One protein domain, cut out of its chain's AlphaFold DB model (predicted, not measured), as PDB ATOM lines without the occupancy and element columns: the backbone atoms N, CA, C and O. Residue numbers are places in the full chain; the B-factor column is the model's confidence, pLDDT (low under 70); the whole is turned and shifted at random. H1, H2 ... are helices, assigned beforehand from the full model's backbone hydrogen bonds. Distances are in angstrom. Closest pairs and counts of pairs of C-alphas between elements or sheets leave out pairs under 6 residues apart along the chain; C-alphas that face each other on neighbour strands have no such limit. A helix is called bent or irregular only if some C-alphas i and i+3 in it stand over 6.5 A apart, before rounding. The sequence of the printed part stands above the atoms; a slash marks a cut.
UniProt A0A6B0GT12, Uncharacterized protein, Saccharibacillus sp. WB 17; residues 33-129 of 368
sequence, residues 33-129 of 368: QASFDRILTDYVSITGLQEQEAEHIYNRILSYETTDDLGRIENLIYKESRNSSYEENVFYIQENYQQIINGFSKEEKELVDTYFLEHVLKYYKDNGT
ATOM      1  N   GLN A  33     180.588 244.272 230.484       81.69
ATOM      2  CA  GLN A  33     179.794 245.487 230.253       81.69
ATOM      3  C   GLN A  33     180.641 246.622 229.676       81.69
ATOM      4  O   GLN A  33     180.242 247.246 228.702       81.69
ATOM      5  N   ALA A  34     181.828 246.872 230.236       79.50
ATOM      6  CA  ALA A  34     182.714 247.918 229.729       79.50
ATOM      7  C   ALA A  34     183.156 247.651 228.279       79.50
ATOM      8  O   ALA A  34     183.288 248.580 227.481       79.50
ATOM      9  N   SER A  35     183.361 246.376 227.931       82.94
ATOM     10  CA  SER A  35     183.659 245.959 226.559       82.94
ATOM     11  C   SER A  35     182.458 246.188 225.643       82.94
ATOM     12  O   SER A  35     182.621 246.760 224.567       82.94
ATOM     13  N   PHE A  36     181.255 245.812 226.087       87.50
ATOM     14  CA  PHE A  36     180.016 246.041 225.348       87.50
ATOM     15  C   PHE A  36     179.751 247.530 225.103       87.50
ATOM     16  O   PHE A  36     179.560 247.930 223.959       87.50
ATOM     17  N   ASP A  37     179.838 248.366 226.137       85.38
ATOM     18  CA  ASP A  37     179.642 249.816 226.027       85.38
ATOM     19  C   ASP A  37     180.627 250.440 225.027       85.38
ATOM     20  O   ASP A  37     180.276 251.348 224.272       85.38
ATOM     21  N   ARG A  38     181.865 249.927 224.980       80.81
ATOM     22  CA  ARG A  38     182.892 250.381 224.035       80.81
ATOM     23  C   ARG A  38     182.555 250.041 222.586       80.81
ATOM     24  O   ARG A  38     182.823 250.859 221.710       80.81
ATOM     25  N   ILE A  39     182.032 248.846 222.326       87.38
ATOM     26  CA  ILE A  39     181.775 248.368 220.961       87.38
ATOM     27  C   ILE A  39     180.360 248.674 220.467       87.38
ATOM     28  O   ILE A  39     180.107 248.518 219.276       87.38
ATOM     29  N   LEU A  40     179.444 249.084 221.353       88.88
ATOM     30  CA  LEU A  40     178.011 249.174 221.072       88.88
ATOM     31  C   LEU A  40     177.731 249.960 219.793       88.88
ATOM     32  O   LEU A  40     177.050 249.453 218.907       88.88
ATOM     33  N   THR A  41     178.308 251.158 219.662       85.50
ATOM     34  CA  THR A  41     178.117 252.020 218.486       85.50
ATOM     35  C   THR A  41     178.568 251.348 217.186       85.50
ATOM     36  O   THR A  41     177.870 251.430 216.175       85.50
ATOM     37  N   ASP A  42     179.711 250.660 217.195       86.75
ATOM     38  CA  ASP A  42     180.224 249.972 216.007       86.75
ATOM     39  C   ASP A  42     179.390 248.726 215.692       86.75
ATOM     40  O   ASP A  42     179.036 248.481 214.538       86.75
ATOM     41  N   TYR A  43     179.005 247.977 216.724       91.75
ATOM     42  CA  TYR A  43     178.180 246.785 216.602       91.75
ATOM     43  C   TYR A  43     176.802 247.102 216.006       91.75
ATOM     44  O   TYR A  43     176.400 246.464 215.031       91.75
ATOM     45  N   VAL A  44     176.095 248.123 216.507       91.88
ATOM     46  CA  VAL A  44     174.798 248.538 215.935       91.88
ATOM     47  C   VAL A  44     174.954 249.097 214.523       91.88
ATOM     48  O   VAL A  44     174.118 248.832 213.660       91.88
ATOM     49  N   SER A  45     176.058 249.800 214.242       87.38
ATOM     50  CA  SER A  45     176.340 250.315 212.900       87.38
ATOM     51  C   SER A  45     176.564 249.197 211.880       87.38
ATOM     52  O   SER A  45     176.157 249.345 210.729       87.38
ATOM     53  N   ILE A  46     177.224 248.104 212.268       89.25
ATOM     54  CA  ILE A  46     177.477 246.956 211.386       89.25
ATOM     55  C   ILE A  46     176.192 246.145 211.193       89.25
ATOM     56  O   ILE A  46     175.828 245.806 210.064       89.25
ATOM     57  N   THR A  47     175.500 245.851 212.296       93.38
ATOM     58  CA  THR A  47     174.359 244.926 212.314       93.38
ATOM     59  C   THR A  47     173.049 245.539 211.825       93.38
ATOM     60  O   THR A  47     172.147 244.803 211.405       93.38
ATOM     61  N   GLY A  48     172.945 246.872 211.866       91.75
ATOM     62  CA  GLY A  48     171.726 247.632 211.591       91.75
ATOM     63  C   GLY A  48     170.683 247.561 212.711       91.75
ATOM     64  O   GLY A  48     169.547 247.985 212.500       91.75
ATOM     65  N   LEU A  49     171.043 246.999 213.868       93.44
ATOM     66  CA  LEU A  49     170.177 246.900 215.041       93.44
ATOM     67  C   LEU A  49     169.971 248.267 215.704       93.44
ATOM     68  O   LEU A  49     170.803 249.167 215.600       93.44
ATOM     69  N   GLN A  50     168.872 248.410 216.436       94.62
ATOM     70  CA  GLN A  50     168.737 249.459 217.444       94.62
ATOM     71  C   GLN A  50     169.539 249.093 218.702       94.62
ATOM     72  O   GLN A  50     169.719 247.914 219.008       94.62
ATOM     73  N   GLU A  51     169.962 250.090 219.484       92.50
ATOM     74  CA  GLU A  51     170.710 249.862 220.736       92.50
ATOM     75  C   GLU A  51     169.970 248.912 221.692       92.50
ATOM     76  O   GLU A  51     170.569 247.981 222.219       92.50
ATOM     77  N   GLN A  52     168.647 249.056 221.819       94.31
ATOM     78  CA  GLN A  52     167.815 248.180 222.656       94.31
ATOM     79  C   GLN A  52     167.824 246.715 222.189       94.31
ATOM     80  O   GLN A  52     167.750 245.797 223.004       94.31
ATOM     81  N   GLU A  53     167.911 246.477 220.877       95.38
ATOM     82  CA  GLU A  53     168.006 245.123 220.323       95.38
ATOM     83  C   GLU A  53     169.393 244.528 220.605       95.38
ATOM     84  O   GLU A  53     169.496 243.366 220.990       95.38
ATOM     85  N   ALA A  54     170.456 245.332 220.497       94.62
ATOM     86  CA  ALA A  54     171.809 244.915 220.858       94.62
ATOM     87  C   ALA A  54     171.939 244.593 222.358       94.62
ATOM     88  O   ALA A  54     172.510 243.563 222.713       94.62
ATOM     89  N   GLU A  55     171.363 245.418 223.237       93.75
ATOM     90  CA  GLU A  55     171.303 245.164 224.684       93.75
ATOM     91  C   GLU A  55     170.547 243.871 225.005       93.75
ATOM     92  O   GLU A  55     170.938 243.115 225.897       93.75
ATOM     93  N   HIS A  56     169.463 243.584 224.279       91.94
ATOM     94  CA  HIS A  56     168.729 242.336 224.448       91.94
ATOM     95  C   HIS A  56     169.601 241.114 224.117       91.94
ATOM     96  O   HIS A  56     169.630 240.157 224.894       91.94
ATOM     97  N   ILE A  57     170.352 241.162 223.012       92.12
ATOM     98  CA  ILE A  57     171.292 240.096 222.629       92.12
ATOM     99  C   ILE A  57     172.403 239.953 223.676       92.12
ATOM    100  O   ILE A  57     172.687 238.842 224.119       92.12
ATOM    101  N   TYR A  58     172.989 241.064 224.128       91.81
ATOM    102  CA  TYR A  58     174.017 241.063 225.169       91.81
ATOM    103  C   TYR A  58     173.543 240.377 226.460       91.81
ATOM    104  O   TYR A  58     174.203 239.473 226.970       91.81
ATOM    105  N   ASN A  59     172.355 240.736 226.953       89.44
ATOM    106  CA  ASN A  59     171.793 240.137 228.165       89.44
ATOM    107  C   ASN A  59     171.528 238.629 228.016       89.44
ATOM    108  O   ASN A  59     171.697 237.884 228.981       89.44
ATOM    109  N   ARG A  60     171.159 238.165 226.814       86.31
ATOM    110  CA  ARG A  60     171.004 236.731 226.515       86.31
ATOM    111  C   ARG A  60     172.329 235.973 226.506       86.31
ATOM    112  O   ARG A  60     172.382 234.831 226.957       86.31
ATOM    113  N   ILE A  61     173.400 236.600 226.017       87.12
ATOM    114  CA  ILE A  61     174.752 236.028 226.093       87.12
ATOM    115  C   ILE A  61     175.157 235.860 227.565       87.12
ATOM    116  O   ILE A  61     175.636 234.795 227.951       87.12
ATOM    117  N   LEU A  62     174.900 236.866 228.412       83.94
ATOM    118  CA  LEU A  62     175.213 236.801 229.846       83.94
ATOM    119  C   LEU A  62     174.409 235.741 230.612       83.94
ATOM    120  O   LEU A  62     174.915 235.180 231.585       83.94
ATOM    121  N   SER A  63     173.166 235.468 230.209       80.25
ATOM    122  CA  SER A  63     172.323 234.462 230.866       80.25
ATOM    123  C   SER A  63     172.673 233.017 230.486       80.25
ATOM    124  O   SER A  63     172.047 232.097 231.012       80.25
ATOM    125  N   TYR A  64     173.682 232.798 229.627       68.50
ATOM    126  CA  TYR A  64     174.034 231.489 229.055       68.50
ATOM    127  C   TYR A  64     172.842 230.791 228.374       68.50
ATOM    128  O   TYR A  64     172.805 229.566 228.260       68.50
ATOM    129  N   GLU A  65     171.863 231.559 227.884       60.62
ATOM    130  CA  GLU A  65     170.754 231.033 227.077       60.62
ATOM    131  C   GLU A  65     171.202 230.632 225.657       60.62
ATOM    132  O   GLU A  65     170.405 230.139 224.854       60.62
ATOM    133  N   THR A  66     172.487 230.802 225.337       57.44
ATOM    134  CA  THR A  66     173.107 230.373 224.086       57.44
ATOM    135  C   THR A  66     173.395 228.868 224.124       57.44
ATOM    136  O   THR A  66     174.449 228.394 224.543       57.44
ATOM    137  N   THR A  67     172.409 228.082 223.700       51.38
ATOM    138  CA  THR A  67     172.480 226.615 223.598       51.38
ATOM    139  C   THR A  67     172.708 226.202 222.141       51.38
ATOM    140  O   THR A  67     172.170 226.874 221.274       51.38
ATOM    141  N   ASP A  68     173.527 225.162 221.896       59.50
ATOM    142  CA  ASP A  68     173.824 224.353 220.677       59.50
ATOM    143  C   ASP A  68     173.765 224.956 219.242       59.50
ATOM    144  O   ASP A  68     174.552 224.562 218.379       59.50
ATOM    145  N   ASP A  69     172.898 225.922 218.945       64.94
ATOM    146  CA  ASP A  69     172.658 226.517 217.628       64.94
ATOM    147  C   ASP A  69     173.805 227.410 217.118       64.94
ATOM    148  O   ASP A  69     173.927 227.635 215.911       64.94
ATOM    149  N   LEU A  70     174.709 227.869 217.991       69.00
ATOM    150  CA  LEU A  70     175.868 228.671 217.573       69.00
ATOM    151  C   LEU A  70     176.902 227.859 216.772       69.00
ATOM    152  O   LEU A  70     177.492 228.369 215.822       69.00
ATOM    153  N   GLY A  71     177.070 226.566 217.067       68.81
ATOM    154  CA  GLY A  71     177.901 225.692 216.224       68.81
ATOM    155  C   GLY A  71     177.278 225.457 214.840       68.81
ATOM    156  O   GLY A  71     177.969 225.217 213.845       68.81
ATOM    157  N   ARG A  72     175.947 225.560 214.742       71.25
ATOM    158  CA  ARG A  72     175.222 225.459 213.473       71.25
ATOM    159  C   ARG A  72     175.346 226.742 212.649       71.25
ATOM    160  O   ARG A  72     175.507 226.635 211.433       71.25
ATOM    161  N   ILE A  73     175.315 227.925 213.274       81.44
ATOM    162  CA  ILE A  73     175.473 229.193 212.542       81.44
ATOM    163  C   ILE A  73     176.899 229.387 212.016       81.44
ATOM    164  O   ILE A  73     177.059 229.896 210.912       81.44
ATOM    165  N   GLU A  74     177.924 228.893 212.717       81.25
ATOM    166  CA  GLU A  74     179.314 228.932 212.240       81.25
ATOM    167  C   GLU A  74     179.456 228.297 210.844       81.25
ATOM    168  O   GLU A  74     179.975 228.911 209.909       81.25
ATOM    169  N   ASN A  75     178.890 227.100 210.656       78.62
ATOM    170  CA  ASN A  75     178.900 226.417 209.361       78.62
ATOM    171  C   ASN A  75     178.135 227.188 208.272       78.62
ATOM    172  O   ASN A  75     178.492 227.106 207.097       78.62
ATOM    173  N   LEU A  76     177.096 227.943 208.638       79.62
ATOM    174  CA  LEU A  76     176.339 228.775 207.699       79.62
ATOM    175  C   LEU A  76     177.114 230.041 207.301       79.62
ATOM    176  O   LEU A  76     177.083 230.424 206.132       79.62
ATOM    177  N   ILE A  77     177.846 230.649 208.238       83.50
ATOM    178  CA  ILE A  77     178.671 231.845 208.005       83.50
ATOM    179  C   ILE A  77     179.863 231.520 207.095       83.50
ATOM    180  O   ILE A  77     180.123 232.238 206.124       83.50
ATOM    181  N   TYR A  78     180.590 230.440 207.392       80.25
ATOM    182  CA  TYR A  78     181.855 230.123 206.718       80.25
ATOM    183  C   TYR A  78     181.714 229.121 205.570       80.25
ATOM    184  O   TYR A  78     182.636 228.997 204.767       80.25
ATOM    185  N   LYS A  79     180.571 228.427 205.454       71.69
ATOM    186  CA  LYS A  79     180.296 227.351 204.474       71.69
ATOM    187  C   LYS A  79     181.207 226.117 204.590       71.69
ATOM    188  O   LYS A  79     181.011 225.149 203.859       71.69
ATOM    189  N   GLU A  80     182.157 226.131 205.520       66.06
ATOM    190  CA  GLU A  80     183.051 225.044 205.913       66.06
ATOM    191  C   GLU A  80     183.483 225.255 207.375       66.06
ATOM    192  O   GLU A  80     183.500 226.387 207.859       66.06
ATOM    193  N   SER A  81     183.834 224.179 208.088       59.91
ATOM    194  CA  SER A  81     184.392 224.302 209.440       59.91
ATOM    195  C   SER A  81     185.767 224.962 209.355       59.91
ATOM    196  O   SER A  81     186.669 224.446 208.690       59.91
ATOM    197  N   ARG A  82     185.927 226.099 210.033       64.00
ATOM    198  CA  ARG A  82     187.216 226.773 210.184       64.00
ATOM    199  C   ARG A  82     187.674 226.686 211.631       64.00
ATOM    200  O   ARG A  82     186.897 226.902 212.546       64.00
ATOM    201  N   ASN A  83     188.957 226.407 211.832       60.41
ATOM    202  CA  ASN A  83     189.604 226.594 213.126       60.41
ATOM    203  C   ASN A  83     190.263 227.982 213.142       60.41
ATOM    204  O   ASN A  83     191.485 228.076 213.037       60.41
ATOM    205  N   SER A  84     189.445 229.038 213.149       71.75
ATOM    206  CA  SER A  84     189.917 230.432 213.159       71.75
ATOM    207  C   SER A  84     189.961 230.984 214.584       71.75
ATOM    208  O   SER A  84     189.199 230.557 215.454       71.75
ATOM    209  N   SER A  85     190.820 231.974 214.829       83.12
ATOM    210  CA  SER A  85     190.807 232.715 216.099       83.12
ATOM    211  C   SER A  85     189.547 233.588 216.235       83.12
ATOM    212  O   SER A  85     188.866 233.883 215.248       83.12
ATOM    213  N   TYR A  86     189.245 234.064 217.453       83.38
ATOM    214  CA  TYR A  86     188.176 235.055 217.651       83.38
ATOM    215  C   TYR A  86     188.418 236.321 216.816       83.38
ATOM    216  O   TYR A  86     187.483 236.824 216.203       83.38
ATOM    217  N   GLU A  87     189.668 236.784 216.722       82.00
ATOM    218  CA  GLU A  87     190.065 237.931 215.896       82.00
ATOM    219  C   GLU A  87     189.724 237.718 214.412       82.00
ATOM    220  O   GLU A  87     189.089 238.572 213.795       82.00
ATOM    221  N   GLU A  88     190.075 236.560 213.844       82.25
ATOM    222  CA  GLU A  88     189.791 236.234 212.441       82.25
ATOM    223  C   GLU A  88     188.288 236.118 212.165       82.25
ATOM    224  O   GLU A  88     187.809 236.608 211.140       82.25
ATOM    225  N   ASN A  89     187.539 235.507 213.087       86.12
ATOM    226  CA  ASN A  89     186.088 235.363 212.980       86.12
ATOM    227  C   ASN A  89     185.380 236.725 213.036       86.12
ATOM    228  O   ASN A  89     184.556 237.035 212.175       86.12
ATOM    229  N   VAL A  90     185.727 237.564 214.019       88.38
ATOM    230  CA  VAL A  90     185.178 238.922 214.148       88.38
ATOM    231  C   VAL A  90     185.513 239.744 212.911       88.38
ATOM    232  O   VAL A  90     184.625 240.384 212.349       88.38
ATOM    233  N   PHE A  91     186.767 239.699 212.454       85.06
ATOM    234  CA  PHE A  91     187.195 240.443 211.277       85.06
ATOM    235  C   PHE A  91     186.443 239.988 210.021       85.06
ATOM    236  O   PHE A  91     185.916 240.819 209.286       85.06
ATOM    237  N   TYR A  92     186.315 238.679 209.795       86.12
ATOM    238  CA  TYR A  92     185.565 238.157 208.655       86.12
ATOM    239  C   TYR A  92     184.101 238.603 208.675       86.12
ATOM    240  O   TYR A  92     183.600 239.074 207.651       86.12
ATOM    241  N   ILE A  93     183.421 238.473 209.819       90.12
ATOM    242  CA  ILE A  93     182.013 238.860 209.934       90.12
ATOM    243  C   ILE A  93     181.865 240.362 209.713       90.12
ATOM    244  O   ILE A  93     181.047 240.755 208.892       90.12
ATOM    245  N   GLN A  94     182.686 241.194 210.354       91.81
ATOM    246  CA  GLN A  94     182.680 242.648 210.176       91.81
ATOM    247  C   GLN A  94     182.788 243.065 208.699       91.81
ATOM    248  O   GLN A  94     181.997 243.885 208.237       91.81
ATOM    249  N   GLU A  95     183.724 242.482 207.943       84.94
ATOM    250  CA  GLU A  95     183.956 242.854 206.537       84.94
ATOM    251  C   GLU A  95     182.875 242.319 205.582       84.94
ATOM    252  O   GLU A  95     182.669 242.869 204.499       84.94
ATOM    253  N   ASN A  96     182.182 241.241 205.961       87.81
ATOM    254  CA  ASN A  96     181.252 240.530 205.080       87.81
ATOM    255  C   ASN A  96     179.815 240.515 205.603       87.81
ATOM    256  O   ASN A  96     178.975 239.836 205.018       87.81
ATOM    257  N   TYR A  97     179.500 241.265 206.662       91.31
ATOM    258  CA  TYR A  97     178.256 241.118 207.419       91.31
ATOM    259  C   TYR A  97     177.014 241.159 206.518       91.31
ATOM    260  O   TYR A  97     176.220 240.223 206.512       91.31
ATOM    261  N   GLN A  98     176.902 242.179 205.660       91.25
ATOM    262  CA  GLN A  98     175.772 242.322 204.730       91.25
ATOM    263  C   GLN A  98     175.688 241.182 203.704       91.25
ATOM    264  O   GLN A  98     174.597 240.818 203.280       91.25
ATOM    265  N   GLN A  99     176.823 240.603 203.303       90.81
ATOM    266  CA  GLN A  99     176.850 239.448 202.400       90.81
ATOM    267  C   GLN A  99     176.462 238.157 203.123       90.81
ATOM    268  O   GLN A  99     175.787 237.323 202.529       90.81
ATOM    269  N   ILE A 100     176.873 238.008 204.386       90.94
ATOM    270  CA  ILE A 100     176.561 236.858 205.242       90.94
ATOM    271  C   ILE A 100     175.056 236.782 205.479       90.94
ATOM    272  O   ILE A 100     174.456 235.741 205.243       90.94
ATOM    273  N   ILE A 101     174.438 237.889 205.898       93.38
ATOM    274  CA  ILE A 101     173.006 237.897 206.226       93.38
ATOM    275  C   ILE A 101     172.107 237.917 204.982       93.38
ATOM    276  O   ILE A 101     170.890 237.765 205.091       93.38
ATOM    277  N   ASN A 102     172.672 238.127 203.789       92.25
ATOM    278  CA  ASN A 102     171.893 238.145 202.559       92.25
ATOM    279  C   ASN A 102     171.340 236.745 202.258       92.25
ATOM    280  O   ASN A 102     172.081 235.824 201.921       92.25
ATOM    281  N   GLY A 103     170.018 236.608 202.342       85.69
ATOM    282  CA  GLY A 103     169.321 235.338 202.151       85.69
ATOM    283  C   GLY A 103     169.097 234.540 203.437       85.69
ATOM    284  O   GLY A 103     168.516 233.462 203.350       85.69
ATOM    285  N   PHE A 104     169.503 235.060 204.600       92.31
ATOM    286  CA  PHE A 104     169.177 234.466 205.897       92.31
ATOM    287  C   PHE A 104     167.765 234.869 206.332       92.31
ATOM    288  O   PHE A 104     167.292 235.973 206.039       92.31
ATOM    289  N   SER A 105     167.082 233.969 207.041       92.94
ATOM    290  CA  SER A 105     165.836 234.297 207.732       92.94
ATOM    291  C   SER A 105     166.087 235.309 208.856       92.94
ATOM    292  O   SER A 105     167.226 235.599 209.232       92.94
ATOM    293  N   LYS A 106     165.012 235.855 209.434       91.31
ATOM    294  CA  LYS A 106     165.134 236.758 210.586       91.31
ATOM    295  C   LYS A 106     165.799 236.053 211.775       91.31
ATOM    296  O   LYS A 106     166.651 236.642 212.430       91.31
ATOM    297  N   GLU A 107     165.430 234.801 212.013       89.31
ATOM    298  CA  GLU A 107     165.965 233.960 213.086       89.31
ATOM    299  C   GLU A 107     167.444 233.625 212.850       89.31
ATOM    300  O   GLU A 107     168.253 233.689 213.770       89.31
ATOM    301  N   GLU A 108     167.827 233.322 211.606       90.38
ATOM    302  CA  GLU A 108     169.229 233.078 211.246       90.38
ATOM    303  C   GLU A 108     170.078 234.344 211.389       90.38
ATOM    304  O   GLU A 108     171.190 234.276 211.909       90.38
ATOM    305  N   LYS A 109     169.552 235.511 210.992       92.50
ATOM    306  CA  LYS A 109     170.223 236.797 211.226       92.50
ATOM    307  C   LYS A 109     170.463 237.029 212.720       92.50
ATOM    308  O   LYS A 109     171.567 237.398 213.097       92.50
ATOM    309  N   GLU A 110     169.466 236.780 213.564       90.62
ATOM    310  CA  GLU A 110     169.588 236.953 215.017       90.62
ATOM    311  C   GLU A 110     170.663 236.032 215.627       90.62
ATOM    312  O   GLU A 110     171.397 236.433 216.535       90.62
ATOM    313  N   LEU A 111     170.820 234.816 215.092       90.00
ATOM    314  CA  LEU A 111     171.923 233.922 215.458       90.00
ATOM    315  C   LEU A 111     173.286 234.460 215.001       90.00
ATOM    316  O   LEU A 111     174.249 234.348 215.757       90.00
ATOM    317  N   VAL A 112     173.383 235.060 213.807       92.19
ATOM    318  CA  VAL A 112     174.617 235.727 213.343       92.19
ATOM    319  C   VAL A 112     174.959 236.913 214.238       92.19
ATOM    320  O   VAL A 112     176.109 237.029 214.652       92.19
ATOM    321  N   ASP A 113     173.978 237.758 214.564       93.81
ATOM    322  CA  ASP A 113     174.137 238.892 215.480       93.81
ATOM    323  C   ASP A 113     174.698 238.410 216.831       93.81
ATOM    324  O   ASP A 113     175.727 238.892 217.305       93.81
ATOM    325  N   THR A 114     174.076 237.376 217.405       91.81
ATOM    326  CA  THR A 114     174.494 236.776 218.682       91.81
ATOM    327  C   THR A 114     175.908 236.195 218.610       91.81
ATOM    328  O   THR A 114     176.743 236.506 219.459       91.81
ATOM    329  N   TYR A 115     176.199 235.388 217.584       91.00
ATOM    330  CA  TYR A 115     177.517 234.786 217.369       91.00
ATOM    331  C   TYR A 115     178.601 235.855 217.234       91.00
ATOM    332  O   TYR A 115     179.677 235.740 217.826       91.00
ATOM    333  N   PHE A 116     178.308 236.901 216.460       92.75
ATOM    334  CA  PHE A 116     179.215 238.010 216.233       92.75
ATOM    335  C   PHE A 116     179.511 238.749 217.535       92.75
ATOM    336  O   PHE A 116     180.682 238.905 217.879       92.75
ATOM    337  N   LEU A 117     178.479 239.134 218.292       92.38
ATOM    338  CA  LEU A 117     178.655 239.839 219.558       92.38
ATOM    339  C   LEU A 117     179.457 239.012 220.568       92.38
ATOM    340  O   LEU A 117     180.379 239.531 221.192       92.38
ATOM    341  N   GLU A 118     179.164 237.719 220.695       90.00
ATOM    342  CA  GLU A 118     179.901 236.834 221.598       90.00
ATOM    343  C   GLU A 118     181.392 236.756 221.231       90.00
ATOM    344  O   GLU A 118     182.258 236.837 222.104       90.00
ATOM    345  N   HIS A 119     181.703 236.638 219.939       89.44
ATOM    346  CA  HIS A 119     183.082 236.608 219.456       89.44
ATOM    347  C   HIS A 119     183.801 237.941 219.674       89.44
ATOM    348  O   HIS A 119     184.978 237.937 220.036       89.44
ATOM    349  N   VAL A 120     183.106 239.071 219.513       89.44
ATOM    350  CA  VAL A 120     183.659 240.396 219.826       89.44
ATOM    351  C   VAL A 120     183.974 240.498 221.315       89.44
ATOM    352  O   VAL A 120     185.092 240.862 221.668       89.44
ATOM    353  N   LEU A 121     183.043 240.129 222.199       88.19
ATOM    354  CA  LEU A 121     183.267 240.179 223.648       88.19
ATOM    355  C   LEU A 121     184.448 239.295 224.067       88.19
ATOM    356  O   LEU A 121     185.286 239.723 224.857       88.19
ATOM    357  N   LYS A 122     184.573 238.096 223.485       87.56
ATOM    358  CA  LYS A 122     185.722 237.203 223.709       87.56
ATOM    359  C   LYS A 122     187.035 237.801 223.198       87.56
ATOM    360  O   LYS A 122     188.017 237.802 223.931       87.56
ATOM    361  N   TYR A 123     187.043 238.386 221.999       86.12
ATOM    362  CA  TYR A 123     188.207 239.102 221.469       86.12
ATOM    363  C   TYR A 123     188.644 240.251 222.394       86.12
ATOM    364  O   TYR A 123     189.825 240.362 222.724       86.12
ATOM    365  N   TYR A 124     187.705 241.075 222.867       83.81
ATOM    366  CA  TYR A 124     187.998 242.169 223.797       83.81
ATOM    367  C   TYR A 124     188.446 241.671 225.167       83.81
ATOM    368  O   TYR A 124     189.328 242.274 225.767       83.81
ATOM    369  N   LYS A 125     187.913 240.552 225.650       82.31
ATOM    370  CA  LYS A 125     188.377 239.924 226.889       82.31
ATOM    371  C   LYS A 125     189.827 239.448 226.783       82.31
ATOM    372  O   LYS A 125     190.607 239.669 227.707       82.31
ATOM    373  N   ASP A 126     190.192 238.852 225.650       80.81
ATOM    374  CA  ASP A 126     191.543 238.336 225.413       80.81
ATOM    375  C   ASP A 126     192.574 239.462 225.200       80.81
ATOM    376  O   ASP A 126     193.754 239.272 225.488       80.81
ATOM    377  N   ASN A 127     192.139 240.650 224.751       76.25
ATOM    378  CA  ASN A 127     193.023 241.776 224.407       76.25
ATOM    379  C   ASN A 127     192.916 243.000 225.352       76.25
ATOM    380  O   ASN A 127     193.772 243.881 225.323       76.25
ATOM    381  N   GLY A 128     191.883 243.079 226.196       64.81
ATOM    382  CA  GLY A 128     191.506 244.263 226.990       64.81
ATOM    383  C   GLY A 128     192.273 244.464 228.297       64.81
ATOM    384  O   GLY A 128     192.067 245.463 228.983       64.81
ATOM    385  N   THR A 129     193.173 243.545 228.657       53.72
ATOM    386  CA  THR A 129     193.993 243.651 229.879       53.72
ATOM    387  C   THR A 129     195.347 244.336 229.656       53.72
ATOM    388  O   THR A 129     196.033 244.672 230.623       53.72
TER     389      THR A 129
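This is residues 33 to 129 of the 368 residues of an uncharacterized protein of Saccharibacillus sp. WB 17 (UniProt A0A6B0GT12). One long helix, H5, runs through the middle, and four shorter helices pack round it: H4 folds back beside it, H1 packs on it at a slant, and H2 and H3 cross it. The printed part has 97 residues with five named helices, H1 to H5 in chain order, and no named strand; the class is all helix. It is compact, with a radius of gyration of the C-alphas of 12.6 A, and rounded, spanning 33 by 27 by 26 A.

Find C-alpha 106 at (165.134, 236.758, 210.586); from there H5, residues 106 to 127, runs 31.5 A to C-alpha 127 at (193.023, 241.776, 224.407). H4 is residues 86 to 100, 17.1 A, and H1 is residues 33 to 47, 18.8 A, from C-alpha 33 at (179.794, 245.487, 230.253). Both are irregular: C-alphas 95 and 98 are 8.4 A apart, C-alphas 38 and 41 7.5 A. H2 is residues 51 to 62, 16.5 A; H3 is residues 69 to 78, 14.7 A.

Start at the hub, H5. H4 and H5 form a helical hairpin at a shallow tilt of 28 degrees; their closest C-alphas, Tyr 86 and Tyr 123, are 5.6 A apart. H1, H4 and H5 form a bundle, helices grouped together. H2 touches H5 with residues 57 to 61 alone, closest at C-alphas Ile 57 and Thr 114, 6.1 A. H3 touches H5 about perpendicular, at 89 degrees, closest at C-alphas Leu 70 and Tyr 115, 6.3 A. H1 and H3 are apart. In H2 and H5 every O i to N i+4 pair is within hydrogen-bond range; H1 and H4 have 9 of 11, H3 5 of 6.

The C-alphas farthest apart, Gly 103 and Thr 129, are 38.0 A apart. The printed part has no cut, and no link is long. Look for pLDDT under 70 at residues 64 to 71, 80 to 83 and 128 to 129.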